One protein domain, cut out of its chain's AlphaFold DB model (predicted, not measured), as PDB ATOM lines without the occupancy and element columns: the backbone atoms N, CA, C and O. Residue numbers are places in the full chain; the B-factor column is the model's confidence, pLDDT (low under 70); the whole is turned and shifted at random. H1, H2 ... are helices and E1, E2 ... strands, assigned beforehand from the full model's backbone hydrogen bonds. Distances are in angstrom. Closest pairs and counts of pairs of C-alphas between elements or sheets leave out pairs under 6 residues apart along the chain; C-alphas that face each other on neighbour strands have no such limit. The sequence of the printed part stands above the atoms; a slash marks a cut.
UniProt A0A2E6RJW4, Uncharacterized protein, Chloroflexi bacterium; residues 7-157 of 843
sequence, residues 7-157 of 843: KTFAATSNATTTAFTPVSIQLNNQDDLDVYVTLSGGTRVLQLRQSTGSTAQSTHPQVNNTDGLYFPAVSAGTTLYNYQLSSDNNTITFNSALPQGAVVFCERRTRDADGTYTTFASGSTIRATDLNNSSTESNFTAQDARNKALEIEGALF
ATOM      1  N   LYS A   7      31.621 -28.129 328.356       88.81
ATOM      2  CA  LYS A   7      32.005 -27.724 329.710       88.81
ATOM      3  C   LYS A   7      32.175 -28.958 330.584       88.81
ATOM      4  O   LYS A   7      31.355 -29.871 330.547       88.81
ATOM      5  N   THR A   8      33.252 -28.981 331.360       89.94
ATOM      6  CA  THR A   8      33.549 -30.082 332.279       89.94
ATOM      7  C   THR A   8      33.523 -29.572 333.711       89.94
ATOM      8  O   THR A   8      34.086 -28.512 333.994       89.94
ATOM      9  N   PHE A   9      32.908 -30.338 334.605       89.75
ATOM     10  CA  PHE A   9      32.942 -30.099 336.041       89.75
ATOM     11  C   PHE A   9      33.435 -31.345 336.766       89.75
ATOM     12  O   PHE A   9      33.033 -32.457 336.434       89.75
ATOM     13  N   ALA A  10      34.277 -31.164 337.779       86.81
ATOM     14  CA  ALA A  10      34.647 -32.240 338.689       86.81
ATOM     15  C   ALA A  10      33.762 -32.176 339.939       86.81
ATOM     16  O   ALA A  10      33.610 -31.107 340.537       86.81
ATOM     17  N   ALA A  11      33.193 -33.308 340.352       82.94
ATOM     18  CA  ALA A  11      32.558 -33.424 341.657       82.94
ATOM     19  C   ALA A  11      33.634 -33.267 342.745       82.94
ATOM     20  O   ALA A  11      34.646 -33.973 342.749       82.94
ATOM     21  N   THR A  12      33.434 -32.305 343.646       69.62
ATOM     22  CA  THR A  12      34.399 -31.994 344.714       69.62
ATOM     23  C   THR A  12      34.476 -33.108 345.765       69.62
ATOM     24  O   THR A  12      33.636 -34.008 345.812       69.62
ATOM     25  N   SER A  13      35.505 -33.061 346.615       59.66
ATOM     26  CA  SER A  13      35.980 -34.165 347.465       59.66
ATOM     27  C   SER A  13      34.979 -34.775 348.459       59.66
ATOM     28  O   SER A  13      35.307 -35.794 349.055       59.66
ATOM     29  N   ASN A  14      33.780 -34.210 348.646       60.50
ATOM     30  CA  ASN A  14      32.894 -34.561 349.766       60.50
ATOM     31  C   ASN A  14      31.551 -35.202 349.363       60.50
ATOM     32  O   ASN A  14      30.684 -35.338 350.219       60.50
ATOM     33  N   ALA A  15      31.349 -35.588 348.094       64.12
ATOM     34  CA  ALA A  15      30.131 -36.269 347.614       64.12
ATOM     35  C   ALA A  15      28.797 -35.567 347.973       64.12
ATOM     36  O   ALA A  15      27.762 -36.213 348.105       64.12
ATOM     37  N   THR A  16      28.812 -34.240 348.134       71.25
ATOM     38  CA  THR A  16      27.627 -33.396 348.385       71.25
ATOM     39  C   THR A  16      27.263 -32.516 347.190       71.25
ATOM     40  O   THR A  16      26.258 -31.810 347.226       71.25
ATOM     41  N   THR A  17      28.066 -32.527 346.121       77.00
ATOM     42  CA  THR A  17      27.840 -31.674 344.954       77.00
ATOM     43  C   THR A  17      26.648 -32.190 344.152       77.00
ATOM     44  O   THR A  17      26.719 -33.238 343.508       77.00
ATOM     45  N   THR A  18      25.549 -31.444 344.203       86.62
ATOM     46  CA  THR A  18      24.344 -31.679 343.400       86.62
ATOM     47  C   THR A  18      24.171 -30.637 342.304       86.62
ATOM     48  O   THR A  18      23.548 -30.950 341.301       86.62
ATOM     49  N   ALA A  19      24.733 -29.433 342.446       90.31
ATOM     50  CA  ALA A  19      24.568 -28.343 341.487       90.31
ATOM     51  C   ALA A  19      25.900 -27.908 340.855       90.31
ATOM     52  O   ALA A  19      26.911 -27.786 341.549       90.31
ATOM     53  N   PHE A  20      25.881 -27.631 339.550       90.38
ATOM     54  CA  PHE A  20      27.033 -27.185 338.764       90.38
ATOM     55  C   PHE A  20      26.689 -25.908 337.992       90.38
ATOM     56  O   PHE A  20      25.747 -25.891 337.199       90.38
ATOM     57  N   THR A  21      27.446 -24.836 338.246       89.75
ATOM     58  CA  THR A  21      27.226 -23.492 337.690       89.75
ATOM     59  C   THR A  21      28.544 -22.694 337.637       89.75
ATOM     60  O   THR A  21      29.412 -22.923 338.486       89.75
ATOM     61  N   PRO A  22      28.728 -21.769 336.676       88.31
ATOM     62  CA  PRO A  22      27.898 -21.576 335.488       88.31
ATOM     63  C   PRO A  22      28.219 -22.618 334.402       88.31
ATOM     64  O   PRO A  22      29.386 -22.929 334.145       88.31
ATOM     65  N   VAL A  23      27.181 -23.156 333.752       85.50
ATOM     66  CA  VAL A  23      27.316 -24.030 332.569       85.50
ATOM     67  C   VAL A  23      27.890 -23.241 331.394       85.50
ATOM     68  O   VAL A  23      28.775 -23.742 330.703       85.50
ATOM     69  N   SER A  24      27.453 -21.988 331.213       83.06
ATOM     70  CA  SER A  24      27.955 -21.061 330.186       83.06
ATOM     71  C   SER A  24      27.898 -21.597 328.746       83.06
ATOM     72  O   SER A  24      28.660 -21.149 327.891       83.06
ATOM     73  N   ILE A  25      26.993 -22.535 328.461       85.69
ATOM     74  CA  ILE A  25      26.710 -23.030 327.111       85.69
ATOM     75  C   ILE A  25      25.385 -22.415 326.664       85.69
ATOM     76  O   ILE A  25      24.362 -22.595 327.318       85.69
ATOM     77  N   GLN A  26      25.405 -21.677 325.556       85.06
ATOM     78  CA  GLN A  26      24.193 -21.112 324.961       85.06
ATOM     79  C   GLN A  26      23.421 -22.203 324.209       85.06
ATOM     80  O   GLN A  26      24.030 -22.946 323.438       85.06
ATOM     81  N   LEU A  27      22.103 -22.275 324.417       82.12
ATOM     82  CA  LEU A  27      21.201 -23.300 323.871       82.12
ATOM     83  C   LEU A  27      19.988 -22.645 323.201       82.12
ATOM     84  O   LEU A  27      19.552 -21.590 323.663       82.12
ATOM     85  N   ASN A  28      19.422 -23.285 322.170       78.00
ATOM     86  CA  ASN A  28      18.145 -22.858 321.583       78.00
ATOM     87  C   ASN A  28      16.984 -23.430 322.393       78.00
ATOM     88  O   ASN A  28      16.073 -22.710 322.797       78.00
ATOM     89  N   ASN A  29      17.061 -24.726 322.685       80.75
ATOM     90  CA  ASN A  29      16.179 -25.447 323.583       80.75
ATOM     91  C   ASN A  29      17.018 -26.194 324.633       80.75
ATOM     92  O   ASN A  29      18.152 -26.598 324.394       80.75
ATOM     93  N   GLN A  30      16.446 -26.423 325.812       84.31
ATOM     94  CA  GLN A  30      17.051 -27.244 326.857       84.31
ATOM     95  C   GLN A  30      17.329 -28.688 326.403       84.31
ATOM     96  O   GLN A  30      18.120 -29.375 327.048       84.31
ATOM     97  N   ASP A  31      16.648 -29.175 325.356       81.31
ATOM     98  CA  ASP A  31      16.880 -30.500 324.753       81.31
ATOM     99  C   ASP A  31      18.189 -30.570 323.954       81.31
ATOM    100  O   ASP A  31      18.690 -31.661 323.694       81.31
ATOM    101  N   ASP A  32      18.779 -29.419 323.622       80.69
ATOM    102  CA  ASP A  32      20.040 -29.338 322.881       80.69
ATOM    103  C   ASP A  32      21.263 -29.535 323.789       80.69
ATOM    104  O   ASP A  32      22.400 -29.400 323.337       80.69
ATOM    105  N   LEU A  33      21.062 -29.809 325.081       87.56
ATOM    106  CA  LEU A  33      22.136 -30.061 326.032       87.56
ATOM    107  C   LEU A  33      22.152 -31.522 326.451       87.56
ATOM    108  O   LEU A  33      21.292 -31.971 327.210       87.56
ATOM    109  N   ASP A  34      23.214 -32.213 326.059       88.25
ATOM    110  CA  ASP A  34      23.525 -33.520 326.601       88.25
ATOM    111  C   ASP A  34      24.402 -33.384 327.844       88.25
ATOM    112  O   ASP A  34      25.436 -32.706 327.839       88.25
ATOM    113  N   VAL A  35      24.007 -34.076 328.911       91.38
ATOM    114  CA  VAL A  35      24.769 -34.138 330.159       91.38
ATOM    115  C   VAL A  35      25.203 -35.567 330.405       91.38
ATOM    116  O   VAL A  35      24.389 -36.484 330.489       91.38
ATOM    117  N   TYR A  36      26.506 -35.753 330.555       91.56
ATOM    118  CA  TYR A  36      27.107 -37.041 330.844       91.56
ATOM    119  C   TYR A  36      27.782 -37.011 332.206       91.56
ATOM    120  O   TYR A  36      28.369 -36.004 332.598       91.56
ATOM    121  N   VAL A  37      27.756 -38.145 332.891       92.19
ATOM    122  CA  VAL A  37      28.489 -38.371 334.134       92.19
ATOM    123  C   VAL A  37      29.420 -39.554 333.928       92.19
ATOM    124  O   VAL A  37      29.006 -40.621 333.475       92.19
ATOM    125  N   THR A  38      30.685 -39.358 334.275       91.50
ATOM    126  CA  THR A  38      31.694 -40.413 334.336       91.50
ATOM    127  C   THR A  38      32.087 -40.604 335.789       91.50
ATOM    128  O   THR A  38      32.619 -39.683 336.403       91.50
ATOM    129  N   LEU A  39      31.827 -41.783 336.352       89.31
ATOM    130  CA  LEU A  39      32.331 -42.142 337.680       89.31
ATOM    131  C   LEU A  39      33.839 -42.423 337.608       89.31
ATOM    132  O   LEU A  39      34.353 -42.746 336.540       89.31
ATOM    133  N   SER A  40      34.556 -42.308 338.728       83.75
ATOM    134  CA  SER A  40      36.007 -42.551 338.761       83.75
ATOM    135  C   SER A  40      36.354 -43.936 338.185       83.75
ATOM    136  O   SER A  40      35.866 -44.951 338.679       83.75
ATOM    137  N   GLY A  41      37.138 -43.971 337.099       77.38
ATOM    138  CA  GLY A  41      37.500 -45.202 336.376       77.38
ATOM    139  C   GLY A  41      36.371 -45.865 335.567       77.38
ATOM    140  O   GLY A  41      36.582 -46.938 335.010       77.38
ATOM    141  N   GLY A  42      35.184 -45.256 335.506       80.19
ATOM    142  CA  GLY A  42      34.014 -45.762 334.787       80.19
ATOM    143  C   GLY A  42      33.886 -45.227 333.357       80.19
ATOM    144  O   GLY A  42      34.619 -44.340 332.923       80.19
ATOM    145  N   THR A  43      32.914 -45.755 332.614       84.31
ATOM    146  CA  THR A  43      32.531 -45.232 331.297       84.31
ATOM    147  C   THR A  43      31.680 -43.968 331.430       84.31
ATOM    148  O   THR A  43      31.069 -43.694 332.463       84.31
ATOM    149  N   ARG A  44      31.666 -43.158 330.371       87.50
ATOM    150  CA  ARG A  44      30.868 -41.932 330.292       87.50
ATOM    151  C   ARG A  44      29.408 -42.280 329.998       87.50
ATOM    152  O   ARG A  44      29.125 -42.837 328.940       87.50
ATOM    153  N   VAL A  45      28.495 -41.934 330.904       91.06
ATOM    154  CA  VAL A  45      27.067 -42.287 330.818       91.06
ATOM    155  C   VAL A  45      26.218 -41.031 330.616       91.06
ATOM    156  O   VAL A  45      26.336 -40.085 331.393       91.06
ATOM    157  N   LEU A  46      25.371 -41.016 329.591       91.62
ATOM    158  CA  LEU A  46      24.361 -40.000 329.303       91.62
ATOM    159  C   LEU A  46      23.279 -40.050 330.383       91.62
ATOM    160  O   LEU A  46      22.797 -41.120 330.742       91.62
ATOM    161  N   GLN A  47      22.928 -38.889 330.916       93.62
ATOM    162  CA  GLN A  47      21.913 -38.739 331.947       93.62
ATOM    163  C   GLN A  47      20.628 -38.177 331.344       93.62
ATOM    164  O   GLN A  47      20.662 -37.516 330.306       93.62
ATOM    165  N   LEU A  48      19.488 -38.413 331.995       92.81
ATOM    166  CA  LEU A  48      18.198 -37.909 331.522       92.81
ATOM    167  C   LEU A  48      17.820 -36.618 332.251       92.81
ATOM    168  O   LEU A  48      18.057 -36.476 333.455       92.81
ATOM    169  N   ARG A  49      17.177 -35.693 331.534       92.62
ATOM    170  CA  ARG A  49      16.653 -34.456 332.120       92.62
ATOM    171  C   ARG A  49      15.332 -34.718 332.853       92.62
ATOM    172  O   ARG A  49      14.255 -34.541 332.290       92.62
ATOM    173  N   GLN A  50      15.409 -35.163 334.104       91.25
ATOM    174  CA  GLN A  50      14.259 -35.432 334.969       91.25
ATOM    175  C   GLN A  50      14.614 -35.314 336.459       91.25
ATOM    176  O   GLN A  50      15.773 -35.416 336.851       91.25
ATOM    177  N   SER A  51      13.601 -35.111 337.304       87.75
ATOM    178  CA  SER A  51      13.770 -34.858 338.744       87.75
ATOM    179  C   SER A  51      13.962 -36.115 339.599       87.75
ATOM    180  O   SER A  51      14.351 -36.011 340.760       87.75
ATOM    181  N   THR A  52      13.693 -37.303 339.057       90.00
ATOM    182  CA  THR A  52      13.750 -38.577 339.786       90.00
ATOM    183  C   THR A  52      14.921 -39.437 339.332       90.00
ATOM    184  O   THR A  52      15.286 -39.432 338.158       90.00
ATOM    185  N   GLY A  53      15.483 -40.229 340.245       86.81
ATOM    186  CA  GLY A  53      16.506 -41.220 339.902       86.81
ATOM    187  C   GLY A  53      15.936 -42.343 339.043       86.81
ATOM    188  O   GLY A  53      14.767 -42.702 339.179       86.81
ATOM    189  N   SER A  54      16.755 -42.897 338.153       94.31
ATOM    190  CA  SER A  54      16.364 -44.022 337.300       94.31
ATOM    191  C   SER A  54      17.573 -44.885 336.940       94.31
ATOM    192  O   SER A  54      18.701 -44.603 337.339       94.31
ATOM    193  N   THR A  55      17.340 -45.942 336.168       94.25
ATOM    194  CA  THR A  55      18.387 -46.757 335.547       94.25
ATOM    195  C   THR A  55      18.233 -46.745 334.026       94.25
ATOM    196  O   THR A  55      17.127 -46.539 333.518       94.25
ATOM    197  N   ALA A  56      19.325 -46.962 333.292       91.44
ATOM    198  CA  ALA A  56      19.329 -47.061 331.838       91.44
ATOM    199  C   ALA A  56      18.424 -48.220 331.387       91.44
ATOM    200  O   ALA A  56      18.688 -49.383 331.692       91.44
ATOM    201  N   GLN A  57      17.335 -47.897 330.691       92.31
ATOM    202  CA  GLN A  57      16.401 -48.873 330.123       92.31
ATOM    203  C   GLN A  57      16.898 -49.369 328.758       92.31
ATOM    204  O   GLN A  57      17.828 -48.799 328.193       92.31
ATOM    205  N   SER A  58      16.258 -50.389 328.178       89.00
ATOM    206  CA  SER A  58      16.621 -50.911 326.845       89.00
ATOM    207  C   SER A  58      16.530 -49.879 325.716       89.00
ATOM    208  O   SER A  58      17.133 -50.074 324.668       89.00
ATOM    209  N   THR A  59      15.774 -48.799 325.922       85.50
ATOM    210  CA  THR A  59      15.611 -47.674 324.990       85.50
ATOM    211  C   THR A  59      16.609 -46.539 325.226       85.50
ATOM    212  O   THR A  59      16.549 -45.520 324.542       85.50
ATOM    213  N   HIS A  60      17.497 -46.663 326.215       88.75
ATOM    214  CA  HIS A  60      18.508 -45.649 326.477       88.75
ATOM    215  C   HIS A  60      19.523 -45.607 325.317       88.75
ATOM    216  O   HIS A  60      19.993 -46.673 324.921       88.75
ATOM    217  N   PRO A  61      19.939 -44.426 324.813       83.94
ATOM    218  CA  PRO A  61      20.777 -44.312 323.607       83.94
ATOM    219  C   PRO A  61      22.121 -45.057 323.645       83.94
ATOM    220  O   PRO A  61      22.712 -45.348 322.611       83.94
ATOM    221  N   GLN A  62      22.624 -45.361 324.844       87.12
ATOM    222  CA  GLN A  62      23.868 -46.118 325.033       87.12
ATOM    223  C   GLN A  62      23.662 -47.610 325.330       87.12
ATOM    224  O   GLN A  62      24.645 -48.340 325.449       87.12
ATOM    225  N   VAL A  63      22.422 -48.080 325.483       85.25
ATOM    226  CA  VAL A  63      22.129 -49.505 325.678       85.25
ATOM    227  C   VAL A  63      22.007 -50.159 324.302       85.25
ATOM    228  O   VAL A  63      21.251 -49.693 323.459       85.25
ATOM    229  N   ASN A  64      22.764 -51.236 324.070       70.62
ATOM    230  CA  ASN A  64      22.830 -51.997 322.807       70.62
ATOM    231  C   ASN A  64      23.455 -51.280 321.590       70.62
ATOM    232  O   ASN A  64      23.372 -51.806 320.481       70.62
ATOM    233  N   ASN A  65      24.133 -50.141 321.766       70.69
ATOM    234  CA  ASN A  65      24.944 -49.543 320.699       70.69
ATOM    235  C   ASN A  65      26.190 -50.420 320.447       70.69
ATOM    236  O   ASN A  65      27.132 -50.403 321.240       70.69
ATOM    237  N   THR A  66      26.156 -51.247 319.398       57.12
ATOM    238  CA  THR A  66      27.163 -52.296 319.128       57.12
ATOM    239  C   THR A  66      28.321 -51.806 318.258       57.12
ATOM    240  O   THR A  66      29.364 -52.453 318.195       57.12
ATOM    241  N   ASP A  67      28.156 -50.643 317.635       57.31
ATOM    242  CA  ASP A  67      29.048 -50.121 316.604       57.31
ATOM    243  C   ASP A  67      30.296 -49.476 317.221       57.31
ATOM    244  O   ASP A  67      31.277 -49.223 316.526       57.31
ATOM    245  N   GLY A  68      30.247 -49.139 318.521       53.25
ATOM    246  CA  GLY A  68      31.322 -48.466 319.262       53.25
ATOM    247  C   GLY A  68      31.709 -47.084 318.716       53.25
ATOM    248  O   GLY A  68      32.552 -46.408 319.300       53.25
ATOM    249  N   LEU A  69      31.081 -46.655 317.617       50.94
ATOM    250  CA  LEU A  69      31.454 -45.488 316.825       50.94
ATOM    251  C   LEU A  69      31.150 -44.168 317.539       50.94
ATOM    252  O   LEU A  69      31.790 -43.159 317.260       50.94
ATOM    253  N   TYR A  70      30.159 -44.175 318.436       56.56
ATOM    254  CA  TYR A  70      29.623 -42.961 319.049       56.56
ATOM    255  C   TYR A  70      29.941 -42.866 320.549       56.56
ATOM    256  O   TYR A  70      30.419 -41.820 320.977       56.56
ATOM    257  N   PHE A  71      29.758 -43.939 321.339       66.50
ATOM    258  CA  PHE A  71      30.118 -44.010 322.770       66.50
ATOM    259  C   PHE A  71      30.316 -45.468 323.242       66.50
ATOM    260  O   PHE A  71      29.784 -46.380 322.607       66.50
ATOM    261  N   PRO A  72      30.995 -45.719 324.384       76.50
ATOM    262  CA  PRO A  72      31.019 -47.040 325.013       76.50
ATOM    263  C   PRO A  72      29.608 -47.472 325.431       76.50
ATOM    264  O   PRO A  72      28.895 -46.701 326.083       76.50
ATOM    265  N   ALA A  73      29.214 -48.697 325.078       82.06
ATOM    266  CA  ALA A  73      27.922 -49.253 325.467       82.06
ATOM    267  C   ALA A  73      27.790 -49.358 326.996       82.06
ATOM    268  O   ALA A  73      28.753 -49.683 327.697       82.06
ATOM    269  N   VAL A  74      26.584 -49.115 327.512       86.69
ATOM    270  CA  VAL A  74      26.236 -49.344 328.923       86.69
ATOM    271  C   VAL A  74      25.204 -50.459 329.033       86.69
ATOM    272  O   VAL A  74      24.372 -50.648 328.145       86.69
ATOM    273  N   SER A  75      25.235 -51.199 330.137       88.38
ATOM    274  CA  SER A  75      24.259 -52.261 330.389       88.38
ATOM    275  C   SER A  75      22.906 -51.679 330.786       88.38
ATOM    276  O   SER A  75      22.834 -50.701 331.543       88.38
ATOM    277  N   ALA A  76      21.823 -52.326 330.349       90.31
ATOM    278  CA  ALA A  76      20.505 -52.080 330.923       90.31
ATOM    279  C   ALA A  76      20.566 -52.295 332.449       90.31
ATOM    280  O   ALA A  76      21.143 -53.275 332.919       90.31
ATOM    281  N   GLY A  77      20.013 -51.360 333.221       91.12
ATOM    282  CA  GLY A  77      20.104 -51.341 334.684       91.12
ATOM    283  C   GLY A  77      21.210 -50.450 335.265       91.12
ATOM    284  O   GLY A  77      21.236 -50.266 336.479       91.12
ATOM    285  N   THR A  78      22.076 -49.844 334.443       91.31
ATOM    286  CA  THR A  78      23.081 -48.862 334.908       91.31
ATOM    287  C   THR A  78      22.402 -47.671 335.595       91.31
ATOM    288  O   THR A  78      21.499 -47.072 335.014       91.31
ATOM    289  N   THR A  79      22.815 -47.314 336.813       91.69
ATOM    290  CA  THR A  79      22.259 -46.171 337.563       91.69
ATOM    291  C   THR A  79      22.484 -44.847 336.838       91.69
ATOM    292  O   THR A  79      23.599 -44.564 336.402       91.69
ATOM    293  N   LEU A  80      21.435 -44.023 336.763       93.81
ATOM    294  CA  LEU A  80      21.478 -42.674 336.208       93.81
ATOM    295  C   LEU A  80      21.334 -41.622 337.315       93.81
ATOM    296  O   LEU A  80      20.414 -41.667 338.137       93.81
ATOM    297  N   TYR A  81      22.242 -40.655 337.288       93.06
ATOM    298  CA  TYR A  81      22.184 -39.401 338.023       93.06
ATOM    299  C   TYR A  81      21.498 -38.383 337.115       93.06
ATOM    300  O   TYR A  81      22.144 -37.658 336.363       93.06
ATOM    301  N   ASN A  82      20.172 -38.384 337.133       94.62
ATOM    302  CA  ASN A  82      19.369 -37.494 336.307       94.62
ATOM    303  C   ASN A  82      19.448 -36.055 336.805       94.62
ATOM    304  O   ASN A  82      19.799 -35.791 337.957       94.62
ATOM    305  N   TYR A  83      19.118 -35.117 335.928       94.56
ATOM    306  CA  TYR A  83      19.317 -33.705 336.203       94.56
ATOM    307  C   TYR A  83      18.114 -32.844 335.842       94.56
ATOM    308  O   TYR A  83      17.302 -33.169 334.980       94.56
ATOM    309  N   GLN A  84      18.040 -31.690 336.488       93.81
ATOM    310  CA  GLN A  84      17.215 -30.564 336.088       93.81
ATOM    311  C   GLN A  84      18.127 -29.437 335.605       93.81
ATOM    312  O   GLN A  84      19.247 -29.283 336.093       93.81
ATOM    313  N   LEU A  85      17.638 -28.649 334.651       92.06
ATOM    314  CA  LEU A  85      18.319 -27.468 334.132       92.06
ATOM    315  C   LEU A  85      17.528 -26.225 334.555       92.06
ATOM    316  O   LEU A  85      16.302 -26.203 334.425       92.06
ATOM    317  N   SER A  86      18.207 -25.210 335.088       90.94
ATOM    318  CA  SER A  86      17.578 -23.932 335.437       90.94
ATOM    319  C   SER A  86      17.003 -23.229 334.201       90.94
ATOM    320  O   SER A  86      17.427 -23.473 333.075       90.94
ATOM    321  N   SER A  87      16.032 -22.332 334.398       87.38
ATOM    322  CA  SER A  87      15.355 -21.621 333.300       87.38
ATOM    323  C   SER A  87      16.278 -20.712 332.480       87.38
ATOM    324  O   SER A  87      15.970 -20.405 331.336       87.38
ATOM    325  N   ASP A  88      17.402 -20.279 333.055       85.81
ATOM    326  CA  ASP A  88      18.459 -19.519 332.375       85.81
ATOM    327  C   ASP A  88      19.512 -20.419 331.699       85.81
ATOM    328  O   ASP A  88      20.508 -19.924 331.175       85.81
ATOM    329  N   ASN A  89      19.308 -21.741 331.725       86.44
ATOM    330  CA  ASN A  89      20.196 -22.769 331.182       86.44
ATOM    331  C   ASN A  89      21.609 -22.790 331.784       86.44
ATOM    332  O   ASN A  89      22.517 -23.401 331.217       86.44
ATOM    333  N   ASN A  90      21.814 -22.145 332.935       89.69
ATOM    334  CA  ASN A  90      23.151 -21.905 333.470       89.69
ATOM    335  C   ASN A  90      23.505 -22.761 334.696       89.69
ATOM    336  O   ASN A  90      24.656 -22.744 335.134       89.69
ATOM    337  N   THR A  91      22.552 -23.522 335.239       91.81
ATOM    338  CA  THR A  91      22.750 -24.397 336.401       91.81
ATOM    339  C   THR A  91      22.149 -25.778 336.155       91.81
ATOM    340  O   THR A  91      20.954 -25.905 335.889       91.81
ATOM    341  N   ILE A  92      22.974 -26.816 336.287       93.62
ATOM    342  CA  ILE A  92      22.539 -28.220 336.285       93.62
ATOM    343  C   ILE A  92      22.441 -28.695 337.727       93.62
ATOM    344  O   ILE A  92      23.430 -28.607 338.453       93.62
ATOM    345  N   THR A  93      21.290 -29.242 338.114       94.00
ATOM    346  CA  THR A  93      21.056 -29.819 339.444       94.00
ATOM    347  C   THR A  93      20.697 -31.294 339.323       94.00
ATOM    348  O   THR A  93      19.660 -31.643 338.768       94.00
ATOM    349  N   PHE A  94      21.543 -32.164 339.857       94.75
ATOM    350  CA  PHE A  94      21.339 -33.605 339.897       94.75
ATOM    351  C   PHE A  94      20.356 -34.016 340.998       94.75
ATOM    352  O   PHE A  94      20.343 -33.450 342.091       94.75
ATOM    353  N   ASN A  95      19.566 -35.057 340.731       91.94
ATOM    354  CA  ASN A  95      18.561 -35.615 341.644       91.94
ATOM    355  C   ASN A  95      19.166 -36.301 342.889       91.94
ATOM    356  O   ASN A  95      18.450 -36.650 343.827       91.94
ATOM    357  N   SER A  96      20.476 -36.544 342.876       90.19
ATOM    358  CA  SER A  96      21.256 -37.104 343.979       90.19
ATOM    359  C   SER A  96      22.699 -36.622 343.881       90.19
ATOM    360  O   SER A  96      23.169 -36.310 342.786       90.19
ATOM    361  N   ALA A  97      23.405 -36.566 345.008       89.25
ATOM    362  CA  ALA A  97      24.785 -36.107 345.021       89.25
ATOM    363  C   ALA A  97      25.705 -37.049 344.230       89.25
ATOM    364  O   ALA A  97      25.585 -38.275 344.316       89.25
ATOM    365  N   LEU A  98      26.616 -36.463 343.449       89.50
ATOM    366  CA  LEU A  98      27.552 -37.239 342.644       89.50
ATOM    367  C   LEU A  98      28.688 -37.806 343.516       89.50
ATOM    368  O   LEU A  98      29.210 -37.087 344.374       89.50
ATOM    369  N   PRO A  99      29.110 -39.066 343.294       86.75
ATOM    370  CA  PRO A  99      30.243 -39.658 344.002       86.75
ATOM    371  C   PRO A  99      31.549 -38.872 343.817       86.75
ATOM    372  O   PRO A  99      31.765 -38.224 342.789       86.75
ATOM    373  N   GLN A 100      32.455 -38.972 344.795       86.00
ATOM    374  CA  GLN A 100      33.778 -38.349 344.719       86.00
ATOM    375  C   GLN A 100      34.529 -38.800 343.456       86.00
ATOM    376  O   GLN A 100      34.583 -39.986 343.136       86.00
ATOM    377  N   GLY A 101      35.128 -37.838 342.749       84.06
ATOM    378  CA  GLY A 101      35.879 -38.105 341.522       84.06
ATOM    379  C   GLY A 101      35.007 -38.330 340.284       84.06
ATOM    380  O   GLY A 101      35.555 -38.625 339.224       84.06
ATOM    381  N   ALA A 102      33.681 -38.179 340.388       89.81
ATOM    382  CA  ALA A 102      32.819 -38.121 339.218       89.81
ATOM    383  C   ALA A 102      33.087 -36.847 338.401       89.81
ATOM    384  O   ALA A 102      33.334 -35.773 338.953       89.81
ATOM    385  N   VAL A 103      33.011 -36.962 337.079       91.38
ATOM    386  CA  VAL A 103      33.185 -35.851 336.141       91.38
ATOM    387  C   VAL A 103      31.893 -35.669 335.355       91.38
ATOM    388  O   VAL A 103      31.377 -36.623 334.775       91.38
ATOM    389  N   VAL A 104      31.381 -34.442 335.336       91.62
ATOM    390  CA  VAL A 104      30.206 -34.044 334.562       91.62
ATOM    391  C   VAL A 104      30.665 -33.387 333.271       91.62
ATOM    392  O   VAL A 104      31.433 -32.425 333.301       91.62
ATOM    393  N   PHE A 105      30.160 -33.870 332.143       90.69
ATOM    394  CA  PHE A 105      30.373 -33.279 330.829       90.69
ATOM    395  C   PHE A 105      29.057 -32.723 330.310       90.69
ATOM    396  O   PHE A 105      28.087 -33.460 330.173       90.69
ATOM    397  N   CYS A 106      29.040 -31.430 330.021       90.38
ATOM    398  CA  CYS A 106      27.902 -30.736 329.434       90.38
ATOM    399  C   CYS A 106      28.287 -30.377 328.007       90.38
ATOM    400  O   CYS A 106      29.304 -29.711 327.796       90.38
ATOM    401  N   GLU A 107      27.518 -30.846 327.039       86.75
ATOM    402  CA  GLU A 107      27.868 -30.759 325.629       86.75
ATOM    403  C   GLU A 107      26.644 -30.318 324.824       86.75
ATOM    404  O   GLU A 107      25.553 -30.868 324.982       86.75
ATOM    405  N   ARG A 108      26.815 -29.297 323.978       86.25
ATOM    406  CA  ARG A 108      25.736 -28.821 323.105       86.25
ATOM    407  C   ARG A 108      25.596 -29.725 321.887       86.25
ATOM    408  O   ARG A 108      26.539 -29.869 321.119       86.25
ATOM    409  N   ARG A 109      24.409 -30.265 321.647       75.88
ATOM    410  CA  ARG A 109      24.083 -31.053 320.460       75.88
ATOM    411  C   ARG A 109      23.723 -30.116 319.300       75.88
ATOM    412  O   ARG A 109      22.620 -29.589 319.267       75.88
ATOM    413  N   THR A 110      24.634 -29.896 318.344       67.25
ATOM    414  CA  THR A 110      24.359 -29.051 317.154       67.25
ATOM    415  C   THR A 110      24.038 -29.822 315.871       67.25
ATOM    416  O   THR A 110      23.648 -29.207 314.880       67.25
ATOM    417  N   ARG A 111      24.129 -31.160 315.876       66.00
ATOM    418  CA  ARG A 111      23.485 -32.069 314.905       66.00
ATOM    419  C   ARG A 111      23.740 -33.526 315.284       66.00
ATOM    420  O   ARG A 111      24.899 -33.901 315.479       66.00
ATOM    421  N   ASP A 112      22.701 -34.352 315.292       53.41
ATOM    422  CA  ASP A 112      22.863 -35.785 315.009       53.41
ATOM    423  C   ASP A 112      22.611 -36.015 313.510       53.41
ATOM    424  O   ASP A 112      22.011 -35.154 312.869       53.41
ATOM    425  N   ALA A 113      23.099 -37.106 312.921       48.41
ATOM    426  CA  ALA A 113      23.099 -37.339 311.469       48.41
ATOM    427  C   ALA A 113      21.718 -37.184 310.780       48.41
ATOM    428  O   ALA A 113      21.673 -36.958 309.573       48.41
ATOM    429  N   ASP A 114      20.627 -37.190 311.552       50.22
ATOM    430  CA  ASP A 114      19.240 -37.129 311.081       50.22
ATOM    431  C   ASP A 114      18.541 -35.763 311.287       50.22
ATOM    432  O   ASP A 114      17.376 -35.596 310.925       50.22
ATOM    433  N   GLY A 115      19.213 -34.759 311.865       54.84
ATOM    434  CA  GLY A 115      18.618 -33.445 312.143       54.84
ATOM    435  C   GLY A 115      18.717 -32.474 310.964       54.84
ATOM    436  O   GLY A 115      19.770 -31.870 310.745       54.84
ATOM    437  N   THR A 116      17.629 -32.276 310.216       54.59
ATOM    438  CA  THR A 116      17.519 -31.147 309.279       54.59
ATOM    439  C   THR A 116      17.485 -29.834 310.056       54.59
ATOM    440  O   THR A 116      16.792 -29.746 311.068       54.59
ATOM    441  N   TYR A 117      18.182 -28.806 309.560       64.50
ATOM    442  CA  TYR A 117      18.002 -27.421 310.009       64.50
ATOM    443  C   TYR A 117      16.516 -27.053 310.084       64.50
ATOM    444  O   TYR A 117      15.697 -27.680 309.400       64.50
ATOM    445  N   THR A 118      16.177 -25.996 310.830       68.88
ATOM    446  CA  THR A 118      14.894 -25.315 310.611       68.88
ATOM    447  C   THR A 118      14.721 -25.061 309.110       68.88
ATOM    448  O   THR A 118      15.395 -24.236 308.499       68.88
ATOM    449  N   THR A 119      13.860 -25.867 308.494       66.62
ATOM    450  CA  THR A 119      13.611 -25.884 307.058       66.62
ATOM    451  C   THR A 119      12.203 -25.369 306.871       66.62
ATOM    452  O   THR A 119      11.222 -25.976 307.297       66.62
ATOM    453  N   PHE A 120      12.102 -24.194 306.269       81.31
ATOM    454  CA  PHE A 120      10.815 -23.576 306.008       81.31
ATOM    455  C   PHE A 120      10.288 -24.120 304.681       81.31
ATOM    456  O   PHE A 120      10.790 -23.772 303.613       81.31
ATOM    457  N   ALA A 121       9.295 -25.009 304.743       78.94
ATOM    458  CA  ALA A 121       8.607 -25.486 303.547       78.94
ATOM    459  C   ALA A 121       7.891 -24.321 302.840       78.94
ATOM    460  O   ALA A 121       7.499 -23.338 303.479       78.94
ATOM    461  N   SER A 122       7.686 -24.436 301.525       71.88
ATOM    462  CA  SER A 122       6.953 -23.425 300.750       71.88
ATOM    463  C   SER A 122       5.569 -23.172 301.366       71.88
ATOM    464  O   SER A 122       4.834 -24.117 301.647       71.88
ATOM    465  N   GLY A 123       5.239 -21.901 301.616       78.62
ATOM    466  CA  GLY A 123       3.994 -21.494 302.279       78.62
ATOM    467  C   GLY A 123       4.035 -21.449 303.813       78.62
ATOM    468  O   GLY A 123       3.006 -21.171 304.423       78.62
ATOM    469  N   SER A 124       5.185 -21.692 304.454       80.00
ATOM    470  CA  SER A 124       5.310 -21.577 305.917       80.00
ATOM    471  C   SER A 124       5.175 -20.125 306.391       80.00
ATOM    472  O   SER A 124       5.829 -19.226 305.864       80.00
ATOM    473  N   THR A 125       4.391 -19.901 307.446       82.19
ATOM    474  CA  THR A 125       4.376 -18.624 308.171       82.19
ATOM    475  C   THR A 125       5.548 -18.589 309.145       82.19
ATOM    476  O   THR A 125       5.505 -19.253 310.180       82.19
ATOM    477  N   ILE A 126       6.580 -17.812 308.819       86.81
ATOM    478  CA  ILE A 126       7.809 -17.694 309.611       86.81
ATOM    479  C   ILE A 126       7.674 -16.525 310.593       86.81
ATOM    480  O   ILE A 126       7.462 -15.379 310.198       86.81
ATOM    481  N   ARG A 127       7.790 -16.805 311.890       85.88
ATOM    482  CA  ARG A 127       7.782 -15.810 312.970       85.88
ATOM    483  C   ARG A 127       9.202 -15.318 313.242       85.88
ATOM    484  O   ARG A 127      10.180 -15.988 312.924       85.88
ATOM    485  N   ALA A 128       9.329 -14.176 313.917       78.31
ATOM    486  CA  ALA A 128      10.635 -13.680 314.364       78.31
ATOM    487  C   ALA A 128      11.387 -14.721 315.216       78.31
ATOM    488  O   ALA A 128      12.592 -14.882 315.068       78.31
ATOM    489  N   THR A 129      10.671 -15.478 316.052       81.25
ATOM    490  CA  THR A 129      11.237 -16.592 316.824       81.25
ATOM    491  C   THR A 129      11.817 -17.682 315.923       81.25
ATOM    492  O   THR A 129      12.884 -18.194 316.224       81.25
ATOM    493  N   ASP A 130      11.182 -17.981 314.790       80.38
ATOM    494  CA  ASP A 130      11.639 -19.022 313.867       80.38
ATOM    495  C   ASP A 130      12.929 -18.601 313.140       80.38
ATOM    496  O   ASP A 130      13.873 -19.384 313.034       80.38
ATOM    497  N   LEU A 131      13.013 -17.337 312.708       82.00
ATOM    498  CA  LEU A 131      14.234 -16.755 312.129       82.00
ATOM    499  C   LEU A 131      15.365 -16.646 313.153       82.00
ATOM    500  O   LEU A 131      16.512 -16.963 312.842       82.00
ATOM    501  N   ASN A 132      15.048 -16.218 314.376       84.00
ATOM    502  CA  ASN A 132      16.023 -16.132 315.458       84.00
ATOM    503  C   ASN A 132      16.557 -17.520 315.820       84.00
ATOM    504  O   ASN A 132      17.766 -17.666 315.988       84.00
ATOM    505  N   ASN A 133      15.699 -18.541 315.862       81.81
ATOM    506  CA  ASN A 133      16.109 -19.926 316.078       81.81
ATOM    507  C   ASN A 133      17.015 -20.409 314.938       81.81
ATOM    508  O   ASN A 133      18.115 -20.871 315.212       81.81
ATOM    509  N   SER A 134      16.630 -20.198 313.675       82.81
ATOM    510  CA  SER A 134      17.436 -20.593 312.509       82.81
ATOM    511  C   SER A 134      18.810 -19.907 312.463       82.81
ATOM    512  O   SER A 134      19.845 -20.547 312.256       82.81
ATOM    513  N   SER A 135      18.854 -18.601 312.741       84.75
ATOM    514  CA  SER A 135      20.102 -17.839 312.856       84.75
ATOM    515  C   SER A 135      20.975 -18.355 314.003       84.75
ATOM    516  O   SER A 135      22.188 -18.520 313.853       84.75
ATOM    517  N   THR A 136      20.365 -18.679 315.143       84.12
ATOM    518  CA  THR A 136      21.089 -19.183 316.314       84.12
ATOM    519  C   THR A 136      21.605 -20.610 316.090       84.12
ATOM    520  O   THR A 136      22.764 -20.883 316.396       84.12
ATOM    521  N   GLU A 137      20.830 -21.494 315.449       80.50
ATOM    522  CA  GLU A 137      21.271 -22.819 314.967       80.50
ATOM    523  C   GLU A 137      22.490 -22.713 314.035       80.50
ATOM    524  O   GLU A 137      23.475 -23.444 314.195       80.50
ATOM    525  N   SER A 138      22.459 -21.769 313.088       83.12
ATOM    526  CA  SER A 138      23.576 -21.503 312.175       83.12
ATOM    527  C   SER A 138      24.825 -21.021 312.925       83.12
ATOM    528  O   SER A 138      25.918 -21.569 312.753       83.12
ATOM    529  N   ASN A 139      24.664 -20.062 313.843       84.94
ATOM    530  CA  ASN A 139      25.758 -19.527 314.652       84.94
ATOM    531  C   ASN A 139      26.385 -20.581 315.574       84.94
ATOM    532  O   ASN A 139      27.612 -20.648 315.678       84.94
ATOM    533  N   PHE A 140      25.573 -21.423 316.216       85.44
ATOM    534  CA  PHE A 140      26.056 -22.519 317.056       85.44
ATOM    535  C   PHE A 140      26.786 -23.580 316.241       85.44
ATOM    536  O   PHE A 140      27.855 -24.023 316.656       85.44
ATOM    537  N   THR A 141      26.283 -23.916 315.049       77.81
ATOM    538  CA  THR A 141      26.982 -24.817 314.121       77.81
ATOM    539  C   THR A 141      28.347 -24.250 313.730       77.81
ATOM    540  O   THR A 141      29.351 -24.959 313.767       77.81
ATOM    541  N   ALA A 142      28.416 -22.961 313.385       82.31
ATOM    542  CA  ALA A 142      29.669 -22.311 313.011       82.31
ATOM    543  C   ALA A 142      30.650 -22.216 314.192       82.31
ATOM    544  O   ALA A 142      31.852 -22.418 314.019       82.31
ATOM    545  N   GLN A 143      30.154 -21.917 315.397       85.00
ATOM    546  CA  GLN A 143      30.956 -21.918 316.621       85.00
ATOM    547  C   GLN A 143      31.530 -23.307 316.903       85.00
ATOM    548  O   GLN A 143      32.720 -23.424 317.187       85.00
ATOM    549  N   ASP A 144      30.718 -24.352 316.764       79.19
ATOM    550  CA  ASP A 144      31.157 -25.723 316.979       79.19
ATOM    551  C   ASP A 144      32.171 -26.160 315.904       79.19
ATOM    552  O   ASP A 144      33.243 -26.673 316.229       79.19
ATOM    553  N   ALA A 145      31.935 -25.870 314.625       78.38
ATOM    554  CA  ALA A 145      32.915 -26.152 313.575       78.38
ATOM    555  C   ALA A 145      34.279 -25.490 313.861       78.38
ATOM    556  O   ALA A 145      35.315 -26.148 313.760       78.38
ATOM    557  N   ARG A 146      34.285 -24.225 314.308       82.31
ATOM    558  CA  ARG A 146      35.517 -23.528 314.717       82.31
ATOM    559  C   ARG A 146      36.165 -24.156 315.945       82.31
ATOM    560  O   ARG A 146      37.367 -24.377 315.933       82.31
ATOM    561  N   ASN A 147      35.395 -24.483 316.979       81.56
ATOM    562  CA  ASN A 147      35.931 -25.146 318.168       81.56
ATOM    563  C   ASN A 147      36.518 -26.526 317.827       81.56
ATOM    564  O   ASN A 147      37.524 -26.910 318.414       81.56
ATOM    565  N   LYS A 148      35.950 -27.250 316.847       76.88
ATOM    566  CA  LYS A 148      36.522 -28.512 316.353       76.88
ATOM    567  C   LYS A 148      37.804 -28.298 315.583       76.88
ATOM    568  O   LYS A 148      38.744 -29.052 315.791       76.88
ATOM    569  N   ALA A 149      37.839 -27.289 314.719       77.81
ATOM    570  CA  ALA A 149      39.057 -26.908 314.026       77.81
ATOM    571  C   ALA A 149      40.153 -26.558 315.038       77.81
ATOM    572  O   ALA A 149      41.226 -27.129 314.951       77.81
ATOM    573  N   LEU A 150      39.854 -25.760 316.067       75.69
ATOM    574  CA  LEU A 150      40.787 -25.428 317.149       75.69
ATOM    575  C   LEU A 150      41.199 -26.642 317.993       75.69
ATOM    576  O   LEU A 150      42.335 -26.707 318.439       75.69
ATOM    577  N   GLU A 151      40.307 -27.606 318.233       75.38
ATOM    578  CA  GLU A 151      40.649 -28.862 318.914       75.38
ATOM    579  C   GLU A 151      41.554 -29.735 318.040       75.38
ATOM    580  O   GLU A 151      42.498 -30.325 318.547       75.38
ATOM    581  N   ILE A 152      41.294 -29.812 316.733       69.88
ATOM    582  CA  ILE A 152      42.128 -30.546 315.775       69.88
ATOM    583  C   ILE A 152      43.473 -29.851 315.624       69.88
ATOM    584  O   ILE A 152      44.489 -30.518 315.711       69.88
ATOM    585  N   GLU A 153      43.503 -28.533 315.461       68.88
ATOM    586  CA  GLU A 153      44.716 -27.719 315.468       68.88
ATOM    587  C   GLU A 153      45.453 -27.876 316.797       68.88
ATOM    588  O   GLU A 153      46.656 -28.085 316.821       68.88
ATOM    589  N   GLY A 154      44.744 -27.871 317.921       67.12
ATOM    590  CA  GLY A 154      45.298 -28.150 319.238       67.12
ATOM    591  C   GLY A 154      45.850 -29.569 319.356       67.12
ATOM    592  O   GLY A 154      46.912 -29.747 319.923       67.12
ATOM    593  N   ALA A 155      45.204 -30.586 318.793       63.91
ATOM    594  CA  ALA A 155      45.683 -31.969 318.809       63.91
ATOM    595  C   ALA A 155      46.822 -32.213 317.802       63.91
ATOM    596  O   ALA A 155      47.664 -33.086 318.007       63.91
ATOM    597  N   LEU A 156      46.848 -31.444 316.714       59.03
ATOM    598  CA  LEU A 156      47.805 -31.538 315.616       59.03
ATOM    599  C   LEU A 156      49.064 -30.699 315.885       59.03
ATOM    600  O   LEU A 156      50.161 -31.090 315.493       59.03
ATOM    601  N   PHE A 157      48.910 -29.580 316.592       57.66
ATOM    602  CA  PHE A 157      49.947 -28.585 316.878       57.66
ATOM    603  C   PHE A 157      50.198 -28.380 318.384       57.66
ATOM    604  O   PHE A 157      50.979 -27.513 318.763       57.66
TER     605      PHE A 157
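Overview. This is residues 7 to 157 of the 843 residues of an uncharacterized protein of Chloroflexi bacterium (UniProt A0A2E6RJW4). The model has little regular structure: a body mostly of loops is built round a small four-stranded sheet and a two-stranded hairpin, E4 and E5, and the long helix H1 runs past it, residues 146 to 157 sticking out. The 151 printed residues hold E1 to E6, then H1; the sheet's order is E1 E6 E2 E3, antiparallel. The class is mixed, with 55 residues in named elements. It is only just compact, close to loose: radius of gyration of the C-alphas 17.4 A, spans 53 by 40 by 32 A.

Along the chain. E1 is residues 7 to 10, beginning at C-alpha 7 (32.005, -27.724, 329.710). E2 is 33 to 38, 16.4 A; E3 44 to 46; E4 83 to 85; E5 92 to 94; E6 103 to 108, 16.6 A. H1, residues 128 to 157, measures 42.1 A, ending at C-alpha 157 (49.947, -28.585, 316.878).

Arrangement. Within hydrogen-bond range are N 9 and O 104 of E1 and E6, 2.9 A; N 36 and O 105 of E2 and E6, 2.8 A; N 37 and O 45 of the hairpin E2 and E3, 2.8 A; N 84 and O 93 of E4 and E5, 2.8 A. H1 is not on the four-stranded sheet; every O i to N i+4 pair in it is within range.

Size, cuts and confidence. The printed part has no cut. Links E1 to E2, E3 to E4 and E6 to H1 are long. Residues 12 to 15, 66 to 71, 110 to 119 and 152 to 157 have pLDDT under 70.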